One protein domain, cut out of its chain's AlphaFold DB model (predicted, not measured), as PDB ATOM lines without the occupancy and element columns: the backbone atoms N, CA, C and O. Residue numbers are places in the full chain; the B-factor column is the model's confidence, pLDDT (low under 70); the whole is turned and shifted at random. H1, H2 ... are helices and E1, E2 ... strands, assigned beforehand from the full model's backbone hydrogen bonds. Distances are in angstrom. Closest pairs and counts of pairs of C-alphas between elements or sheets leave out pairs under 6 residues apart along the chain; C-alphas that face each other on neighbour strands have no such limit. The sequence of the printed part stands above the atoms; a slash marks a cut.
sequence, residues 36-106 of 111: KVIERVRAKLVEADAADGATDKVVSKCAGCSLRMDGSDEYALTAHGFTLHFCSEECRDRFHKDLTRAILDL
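This is residues 36 to 106 of the 111 residues of an uncharacterized protein of Planctomycetes bacterium (UniProt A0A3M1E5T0). Look first for a small two-stranded hairpin, E1 and E2, that makes a short wall along one side of the fold, with the long helix H1 nearer to E2 and the short helix H2 nearer to E1. H3 bridges from the end of H2 to H1, and a long loop, residues 53 to 71, leads from H1 back to the hairpin, with residues 58 to 59 paired beside E2. The 71 printed residues hold three named helices and two named strands in the order H1 E1 E2 H2 H3; the class is mixed, helices and strands, and the sheet is antiparallel. The whole is compact, with a radius of gyration of the C-alphas of 10.6 A and spans of 30 by 27 by 19 A.

Find C-alpha 36 at (124.619, 184.508, 181.537); from there H1, residues 36 to 52, runs 24.9 A. E1, residues 72 to 79, spans 15.8 A and bends by 84 degrees at residue 75. E2, residues 82 to 86, spans 13.1 A. H2 is residues 89 to 96, and H3, residues 99 to 104, ends with C-alpha 104 at (131.925, 176.200, 176.910).

In the hairpin of E1 and E2, N 77 and O 84 are within hydrogen-bond range at 2.9 A. Residues 58 to 59 pair parallel with residues 83 to 84 of E2. The closest C-alphas of H1 and E2 are those of Leu 45 and Phe 82, 7.1 A; those of E1 and H2 are Tyr 75 and Glu 89, 5.8 A. H1 and H3 touch, closest at the C-alphas of Val 41 and Leu 104, 5.9 A, only just about perpendicular at 72 degrees. H2 and H3 are close but not clearly touching, with the C-alphas of Phe 95 and Ala 102 closest at 5.9 A. H1 and H2 are apart. In H1, H2 and H3 every O i to N i+4 pair is within hydrogen-bond range.

The C-alphas farthest apart, Lys 36 and Glu 74, are 31.2 A from each other. The printed part has no cut; the link from H1 to E1 is long, and the others are tight. No printed residue is under 70 in pLDDT.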
ATOM      1  N   LYS A  36     124.405 184.608 182.991       87.88
ATOM      2  CA  LYS A  36     124.619 184.508 181.537       87.88
ATOM      3  C   LYS A  36     125.636 183.428 181.175       87.88
ATOM      4  O   LYS A  36     125.590 182.877 180.077       87.88
ATOM      5  N   VAL A  37     126.606 183.152 182.044       88.19
ATOM      6  CA  VAL A  37     127.554 182.044 181.868       88.19
ATOM      7  C   VAL A  37     126.832 180.723 182.100       88.19
ATOM      8  O   VAL A  37     126.901 179.854 181.236       88.19
ATOM      9  N   ILE A  38     126.073 180.616 183.191       88.00
ATOM     10  CA  ILE A  38     125.293 179.422 183.536       88.00
ATOM     11  C   ILE A  38     124.334 179.043 182.399       88.00
ATOM     12  O   ILE A  38     124.272 177.877 182.012       88.00
ATOM     13  N   GLU A  39     123.642 180.020 181.809       90.69
ATOM     14  CA  GLU A  39     122.725 179.764 180.692       90.69
ATOM     15  C   GLU A  39     123.458 179.253 179.443       90.69
ATOM     16  O   GLU A  39     123.022 178.296 178.808       90.69
ATOM     17  N   ARG A  40     124.628 179.822 179.118       91.06
ATOM     18  CA  ARG A  40     125.457 179.342 177.999       91.06
ATOM     19  C   ARG A  40     125.984 177.928 178.226       91.06
ATOM     20  O   ARG A  40     126.015 177.140 177.285       91.06
ATOM     21  N   VAL A  41     126.383 177.606 179.457       91.75
ATOM     22  CA  VAL A  41     126.817 176.257 179.846       91.75
ATOM     23  C   VAL A  41     125.671 175.266 179.661       91.75
ATOM     24  O   VAL A  41     125.849 174.243 179.006       91.75
ATOM     25  N   ARG A  42     124.473 175.590 180.158       91.25
ATOM     26  CA  ARG A  42     123.290 174.743 179.981       91.25
ATOM     27  C   ARG A  42     122.938 174.554 178.505       91.25
ATOM     28  O   ARG A  42     122.692 173.425 178.100       91.25
ATOM     29  N   ALA A  43     122.950 175.617 177.702       91.69
ATOM     30  CA  ALA A  43     122.684 175.522 176.267       91.69
ATOM     31  C   ALA A  43     123.678 174.587 175.559       91.69
ATOM     32  O   ALA A  43     123.280 173.786 174.717       91.69
ATOM     33  N   LYS A  44     124.960 174.632 175.951       91.12
ATOM     34  CA  LYS A  44     125.983 173.710 175.443       91.12
ATOM     35  C   LYS A  44     125.742 172.262 175.856       91.12
ATOM     36  O   LYS A  44     125.927 171.373 175.037       91.12
ATOM     37  N   LEU A  45     125.306 172.022 177.090       91.25
ATOM     38  CA  LEU A  45     124.970 170.673 177.555       91.25
ATOM     39  C   LEU A  45     123.768 170.092 176.805       91.25
ATOM     40  O   LEU A  45     123.824 168.941 176.407       91.25
ATOM     41  N   VAL A  46     122.732 170.896 176.543       92.31
ATOM     42  CA  VAL A  46     121.577 170.481 175.724       92.31
ATOM     43  C   VAL A  46     122.004 170.118 174.300       92.31
ATOM     44  O   VAL A  46     121.531 169.133 173.745       92.31
ATOM     45  N   GLU A  47     122.903 170.901 173.703       90.88
ATOM     46  CA  GLU A  47     123.443 170.612 172.370       90.88
ATOM     47  C   GLU A  47     124.283 169.319 172.371       90.88
ATOM     48  O   GLU A  47     124.218 168.553 171.415       90.88
ATOM     49  N   ALA A  48     125.046 169.060 173.439       89.75
ATOM     50  CA  ALA A  48     125.874 167.859 173.575       89.75
ATOM     51  C   ALA A  48     125.039 166.587 173.784       89.75
ATOM     52  O   ALA A  48     125.357 165.564 173.189       89.75
ATOM     53  N   ASP A  49     123.983 166.687 174.593       90.81
ATOM     54  CA  ASP A  49     122.967 165.653 174.820       90.81
ATOM     55  C   ASP A  49     122.306 165.291 173.483       90.81
ATOM     56  O   ASP A  49     122.463 164.185 172.985       90.81
ATOM     57  N   ALA A  50     121.747 166.276 172.773       90.06
ATOM     58  CA  ALA A  50     121.138 166.045 171.461       90.06
ATOM     59  C   ALA A  50     122.105 165.450 170.413       90.06
ATOM     60  O   ALA A  50     121.669 164.747 169.501       90.06
ATOM     61  N   ALA A  51     123.407 165.738 170.516       87.19
ATOM     62  CA  ALA A  51     124.423 165.219 169.604       87.19
ATOM     63  C   ALA A  51     124.800 163.752 169.863       87.19
ATOM     64  O   ALA A  51     125.357 163.116 168.966       87.19
ATOM     65  N   ASP A  52     124.518 163.199 171.046       83.94
ATOM     66  CA  ASP A  52     124.720 161.769 171.296       83.94
ATOM     67  C   ASP A  52     123.565 160.889 170.790       83.94
ATOM     68  O   ASP A  52     123.718 159.669 170.683       83.94
ATOM     69  N   GLY A  53     122.463 161.523 170.379       83.25
ATOM     70  CA  GLY A  53     121.269 160.874 169.849       83.25
ATOM     71  C   GLY A  53     120.168 160.640 170.887       83.25
ATOM     72  O   GLY A  53     119.100 160.151 170.513       83.25
ATOM     73  N   ALA A  54     120.389 161.004 172.151       83.88
ATOM     74  CA  ALA A  54     119.405 161.007 173.222       83.88
ATOM     75  C   ALA A  54     119.062 162.443 173.661       83.88
ATOM     76  O   ALA A  54     119.675 163.431 173.267       83.88
ATOM     77  N   THR A  55     117.975 162.600 174.413       88.94
ATOM     78  CA  THR A  55     117.638 163.885 175.051       88.94
ATOM     79  C   THR A  55     117.146 163.627 176.469       88.94
ATOM     80  O   THR A  55     116.018 163.956 176.845       88.94
ATOM     81  N   ASP A  56     117.965 162.908 177.228       91.12
ATOM     82  CA  ASP A  56     117.683 162.403 178.572       91.12
ATOM     83  C   ASP A  56     118.523 163.097 179.656       91.12
ATOM     84  O   ASP A  56     118.381 162.783 180.841       91.12
ATOM     85  N   LYS A  57     119.300 164.122 179.274       92.56
ATOM     86  CA  LYS A  57     120.263 164.845 180.119       92.56
ATOM     87  C   LYS A  57     121.451 163.976 180.535       92.56
ATOM     88  O   LYS A  57     122.092 164.275 181.552       92.56
ATOM     89  N   VAL A  58     121.745 162.925 179.778       92.62
ATOM     90  CA  VAL A  58     122.877 162.030 179.984       92.62
ATOM     91  C   VAL A  58     123.727 162.034 178.723       92.62
ATOM     92  O   VAL A  58     123.475 161.305 177.777       92.62
ATOM     93  N   VAL A  59     124.817 162.801 178.761       91.94
ATOM     94  CA  VAL A  59     125.793 162.825 177.673       91.94
ATOM     95  C   VAL A  59     126.635 161.557 177.753       91.94
ATOM     96  O   VAL A  59     127.623 161.484 178.492       91.94
ATOM     97  N   SER A  60     126.233 160.549 176.985       91.94
ATOM     98  CA  SER A  60     126.829 159.209 176.985       91.94
ATOM     99  C   SER A  60     128.203 159.179 176.310       91.94
ATOM    100  O   SER A  60     129.040 158.322 176.594       91.94
ATOM    101  N   LYS A  61     128.473 160.137 175.419       92.00
ATOM    102  CA  LYS A  61     129.777 160.300 174.765       92.00
ATOM    103  C   LYS A  61     130.759 161.045 175.670       92.00
ATOM    104  O   LYS A  61     130.393 161.957 176.403       92.00
ATOM    105  N   CYS A  62     132.044 160.712 175.561       92.69
ATOM    106  CA  CYS A  62     133.084 161.322 176.383       92.69
ATOM    107  C   CYS A  62     133.216 162.831 176.109       92.69
ATOM    108  O   CYS A  62     133.749 163.244 175.070       92.69
ATOM    109  N   ALA A  63     132.811 163.663 177.072       89.88
ATOM    110  CA  ALA A  63     132.932 165.120 176.972       89.88
ATOM    111  C   ALA A  63     134.405 165.573 176.894       89.88
ATOM    112  O   ALA A  63     134.754 166.457 176.111       89.88
ATOM    113  N   GLY A  64     135.309 164.897 177.615       88.62
ATOM    114  CA  GLY A  64     136.752 165.169 177.566       88.62
ATOM    115  C   GLY A  64     137.383 164.945 176.184       88.62
ATOM    116  O   GLY A  64     138.321 165.646 175.804       88.62
ATOM    117  N   CYS A  65     136.825 164.029 175.389       89.75
ATOM    118  CA  CYS A  65     137.287 163.708 174.036       89.75
ATOM    119  C   CYS A  65     136.456 164.389 172.935       89.75
ATOM    120  O   CYS A  65     136.514 163.970 171.777       89.75
ATOM    121  N   SER A  66     135.696 165.444 173.266       88.38
ATOM    122  CA  SER A  66     134.823 166.161 172.319       88.38
ATOM    123  C   SER A  66     133.773 165.258 171.657       88.38
ATOM    124  O   SER A  66     133.557 165.336 170.449       88.38
ATOM    125  N   LEU A  67     133.166 164.361 172.440       87.94
ATOM    126  CA  LEU A  67     132.097 163.446 172.018       87.94
ATOM    127  C   LEU A  67     132.487 162.465 170.891       87.94
ATOM    128  O   LEU A  67     131.631 161.853 170.263       87.94
ATOM    129  N   ARG A  68     133.789 162.286 170.629       87.75
ATOM    130  CA  ARG A  68     134.305 161.425 169.545       87.75
ATOM    131  C   ARG A  68     134.338 159.936 169.875       87.75
ATOM    132  O   ARG A  68     134.642 159.131 169.002       87.75
ATOM    133  N   MET A  69     134.099 159.586 171.131       90.94
ATOM    134  CA  MET A  69     134.107 158.212 171.618       90.94
ATOM    135  C   MET A  69     133.096 158.052 172.745       90.94
ATOM    136  O   MET A  69     132.683 159.041 173.356       90.94
ATOM    137  N   ASP A  70     132.725 156.812 173.026       91.88
ATOM    138  CA  ASP A  70     131.835 156.473 174.129       91.88
ATOM    139  C   ASP A  70     132.505 156.734 175.482       91.88
ATOM    140  O   ASP A  70     133.703 156.498 175.673       91.88
ATOM    141  N   GLY A  71     131.733 157.307 176.401       91.69
ATOM    142  CA  GLY A  71     132.090 157.406 177.805       91.69
ATOM    143  C   GLY A  71     131.509 156.232 178.588       91.69
ATOM    144  O   GLY A  71     130.613 155.533 178.120       91.69
ATOM    145  N   SER A  72     132.018 156.037 179.798       92.62
ATOM    146  CA  SER A  72     131.465 155.105 180.775       92.62
ATOM    147  C   SER A  72     130.863 155.877 181.949       92.62
ATOM    148  O   SER A  72     131.315 156.972 182.304       92.62
ATOM    149  N   ASP A  73     129.833 155.279 182.536       92.44
ATOM    150  CA  ASP A  73     129.197 155.688 183.784       92.44
ATOM    151  C   ASP A  73     130.135 155.563 184.998       92.44
ATOM    152  O   ASP A  73     129.994 156.324 185.954       92.44
ATOM    153  N   GLU A  74     131.158 154.701 184.933       93.19
ATOM    154  CA  GLU A  74     132.200 154.561 185.965       93.19
ATOM    155  C   GLU A  74     132.921 155.884 186.267       93.19
ATOM    156  O   GLU A  74     133.330 156.140 187.402       93.19
ATOM    157  N   TYR A  75     133.053 156.753 185.259       93.75
ATOM    158  CA  TYR A  75     133.716 158.052 185.377       93.75
ATOM    159  C   TYR A  75     132.743 159.228 185.260       93.75
ATOM    160  O   TYR A  75     133.176 160.335 184.942       93.75
ATOM    161  N   ALA A  76     131.448 159.014 185.505       92.94
ATOM    162  CA  ALA A  76     130.428 160.038 185.328       92.94
ATOM    163  C   ALA A  76     130.591 161.242 186.273       92.94
ATOM    164  O   ALA A  76     131.012 161.121 187.426       92.94
ATOM    165  N   LEU A  77     130.203 162.423 185.791       92.44
ATOM    166  CA  LEU A  77     130.164 163.655 186.576       92.44
ATOM    167  C   LEU A  77     128.885 164.439 186.295       92.44
ATOM    168  O   LEU A  77     128.499 164.629 185.145       92.44
ATOM    169  N   THR A  78     128.249 164.947 187.351       91.19
ATOM    170  CA  THR A  78     127.037 165.762 187.224       91.19
ATOM    171  C   THR A  78     127.374 167.252 187.200       91.19
ATOM    172  O   THR A  78     127.988 167.771 188.132       91.19
ATOM    173  N   ALA A  79     126.936 167.965 186.163       88.00
ATOM    174  CA  ALA A  79     127.116 169.408 186.019       88.00
ATOM    175  C   ALA A  79     125.807 170.071 185.573       88.00
ATOM    176  O   ALA A  79     125.204 169.673 184.582       88.00
ATOM    177  N   HIS A  80     125.344 171.090 186.308       87.69
ATOM    178  CA  HIS A  80     124.124 171.855 185.983       87.69
ATOM    179  C   HIS A  80     122.857 171.000 185.734       87.69
ATOM    180  O   HIS A  80     121.947 171.421 185.014       87.69
ATOM    181  N   GLY A  81     122.779 169.816 186.357       88.56
ATOM    182  CA  GLY A  81     121.667 168.870 186.209       88.56
ATOM    183  C   GLY A  81     121.773 167.917 185.013       88.56
ATOM    184  O   GLY A  81     120.793 167.241 184.720       88.56
ATOM    185  N   PHE A  82     122.927 167.875 184.342       91.81
ATOM    186  CA  PHE A  82     123.277 166.894 183.314       91.81
ATOM    187  C   PHE A  82     124.312 165.918 183.857       91.81
ATOM    188  O   PHE A  82     125.187 166.321 184.627       91.81
ATOM    189  N   THR A  83     124.241 164.668 183.423       94.25
ATOM    190  CA  THR A  83     125.256 163.649 183.689       94.25
ATOM    191  C   THR A  83     126.171 163.550 182.477       94.25
ATOM    192  O   THR A  83     125.707 163.359 181.361       94.25
ATOM    193  N   LEU A  84     127.473 163.715 182.683       92.56
ATOM    194  CA  LEU A  84     128.497 163.621 181.647       92.56
ATOM    195  C   LEU A  84     129.291 162.337 181.855       92.56
ATOM    196  O   LEU A  84     129.855 162.152 182.934       92.56
ATOM    197  N   HIS A  85     129.369 161.478 180.843       95.00
ATOM    198  CA  HIS A  85     130.215 160.287 180.881       95.00
ATOM    199  C   HIS A  85     131.613 160.588 180.340       95.00
ATOM    200  O   HIS A  85     131.815 161.465 179.494       95.00
ATOM    201  N   PHE A  86     132.603 159.842 180.826       95.12
ATOM    202  CA  PHE A  86     134.001 160.003 180.432       95.12
ATOM    203  C   PHE A  86     134.621 158.642 180.135       95.12
ATOM    204  O   PHE A  86     134.241 157.634 180.720       95.12
ATOM    205  N   CYS A  87     135.564 158.599 179.196       94.56
ATOM    206  CA  CYS A  87     136.226 157.349 178.811       94.56
ATOM    207  C   CYS A  87     137.323 156.913 179.796       94.56
ATOM    208  O   CYS A  87     137.749 155.763 179.766       94.56
ATOM    209  N   SER A  88     137.807 157.827 180.640       94.75
ATOM    210  CA  SER A  88     138.834 157.559 181.642       94.75
ATOM    211  C   SER A  88     138.747 158.546 182.802       94.75
ATOM    212  O   SER A  88     138.233 159.663 182.654       94.75
ATOM    213  N   GLU A  89     139.325 158.163 183.941       94.25
ATOM    214  CA  GLU A  89     139.474 159.040 185.104       94.25
ATOM    215  C   GLU A  89     140.234 160.331 184.761       94.25
ATOM    216  O   GLU A  89     139.826 161.417 185.165       94.25
ATOM    217  N   GLU A  90     141.283 160.247 183.938       92.62
ATOM    218  CA  GLU A  90     142.045 161.426 183.512       92.62
ATOM    219  C   GLU A  90     141.165 162.437 182.759       92.62
ATOM    220  O   GLU A  90     141.261 163.649 182.986       92.62
ATOM    221  N   CYS A  91     140.270 161.955 181.888       91.94
ATOM    222  CA  CYS A  91     139.327 162.814 181.181       91.94
ATOM    223  C   CYS A  91     138.349 163.480 182.149       91.94
ATOM    224  O   CYS A  91     138.143 164.690 182.046       91.94
ATOM    225  N   ARG A  92     137.799 162.720 183.106       93.75
ATOM    226  CA  ARG A  92     136.928 163.253 184.162       93.75
ATOM    227  C   ARG A  92     137.643 164.342 184.956       93.75
ATOM    228  O   ARG A  92     137.122 165.443 185.088       93.75
ATOM    229  N   ASP A  93     138.847 164.069 185.447       93.00
ATOM    230  CA  ASP A  93     139.585 164.974 186.334       93.00
ATOM    231  C   ASP A  93     140.009 166.255 185.635       93.00
ATOM    232  O   ASP A  93     139.886 167.351 186.189       93.00
ATOM    233  N   ARG A  94     140.480 166.147 184.390       90.56
ATOM    234  CA  ARG A  94     140.801 167.319 183.577       90.56
ATOM    235  C   ARG A  94     139.573 168.197 183.359       90.56
ATOM    236  O   ARG A  94     139.701 169.418 183.398       90.56
ATOM    237  N   PHE A  95     138.416 167.583 183.138       90.38
ATOM    238  CA  PHE A  95     137.161 168.288 182.907       90.38
ATOM    239  C   PHE A  95     136.597 168.899 184.199       90.38
ATOM    240  O   PHE A  95     136.107 170.025 184.182       90.38
ATOM    241  N   HIS A  96     136.743 168.212 185.336       90.06
ATOM    242  CA  HIS A  96     136.307 168.688 186.652       90.06
ATOM    243  C   HIS A  96     137.064 169.956 187.077       90.06
ATOM    244  O   HIS A  96     136.462 170.872 187.631       90.06
ATOM    245  N   LYS A  97     138.367 170.061 186.776       89.50
ATOM    246  CA  LYS A  97     139.193 171.221 187.172       89.50
ATOM    247  C   LYS A  97     138.606 172.575 186.767       89.50
ATOM    248  O   LYS A  97     138.769 173.536 187.512       89.50
ATOM    249  N   ASP A  98     137.949 172.653 185.613       87.75
ATOM    250  CA  ASP A  98     137.259 173.864 185.161       87.75
ATOM    251  C   ASP A  98     136.023 173.492 184.333       87.75
ATOM    252  O   ASP A  98     136.010 173.606 183.108       87.75
ATOM    253  N   LEU A  99     134.976 173.017 185.019       87.94
ATOM    254  CA  LEU A  99     133.739 172.537 184.387       87.94
ATOM    255  C   LEU A  99     133.106 173.570 183.462       87.94
ATOM    256  O   LEU A  99     132.732 173.262 182.333       87.94
ATOM    257  N   THR A 100     133.000 174.809 183.939       89.19
ATOM    258  CA  THR A 100     132.347 175.889 183.195       89.19
ATOM    259  C   THR A 100     133.077 176.128 181.884       89.19
ATOM    260  O   THR A 100     132.462 176.141 180.816       89.19
ATOM    261  N   ARG A 101     134.403 176.280 181.940       87.88
ATOM    262  CA  ARG A 101     135.198 176.517 180.741       87.88
ATOM    263  C   ARG A 101     135.236 175.298 179.832       87.88
ATOM    264  O   ARG A 101     135.087 175.457 178.627       87.88
ATOM    265  N   ALA A 102     135.389 174.103 180.392       89.50
ATOM    266  CA  ALA A 102     135.451 172.867 179.626       89.50
ATOM    267  C   ALA A 102     134.155 172.607 178.842       89.50
ATOM    268  O   ALA A 102     134.221 172.194 177.687       89.50
ATOM    269  N   ILE A 103     132.989 172.917 179.420       90.75
ATOM    270  CA  ILE A 103     131.694 172.817 178.730       90.75
ATOM    271  C   ILE A 103     131.561 173.887 177.640       90.75
ATOM    272  O   ILE A 103     131.092 173.595 176.543       90.75
ATOM    273  N   LEU A 104     131.981 175.126 177.910       89.75
ATOM    274  CA  LEU A 104     131.925 176.200 176.910       89.75
ATOM    275  C   LEU A 104     132.874 175.953 175.726       89.75
ATOM    276  O   LEU A 104     132.524 176.293 174.595       89.75
ATOM    277  N   ASP A 105     134.036 175.347 175.979       89.81
ATOM    278  CA  ASP A 105     135.035 174.974 174.968       89.81
ATOM    279  C   ASP A 105     134.733 173.613 174.305       89.81
ATOM    280  O   ASP A 105     135.435 173.208 173.370       89.81
ATOM    281  N   LEU A 106     133.687 172.904 174.751       87.88
ATOM    282  CA  LEU A 106     133.300 171.605 174.213       87.88
ATOM    283  C   LEU A 106     132.937 171.728 172.729       87.88
ATOM    284  O   LEU A 106     132.022 172.456 172.328       87.88
TER     285      LEU A 106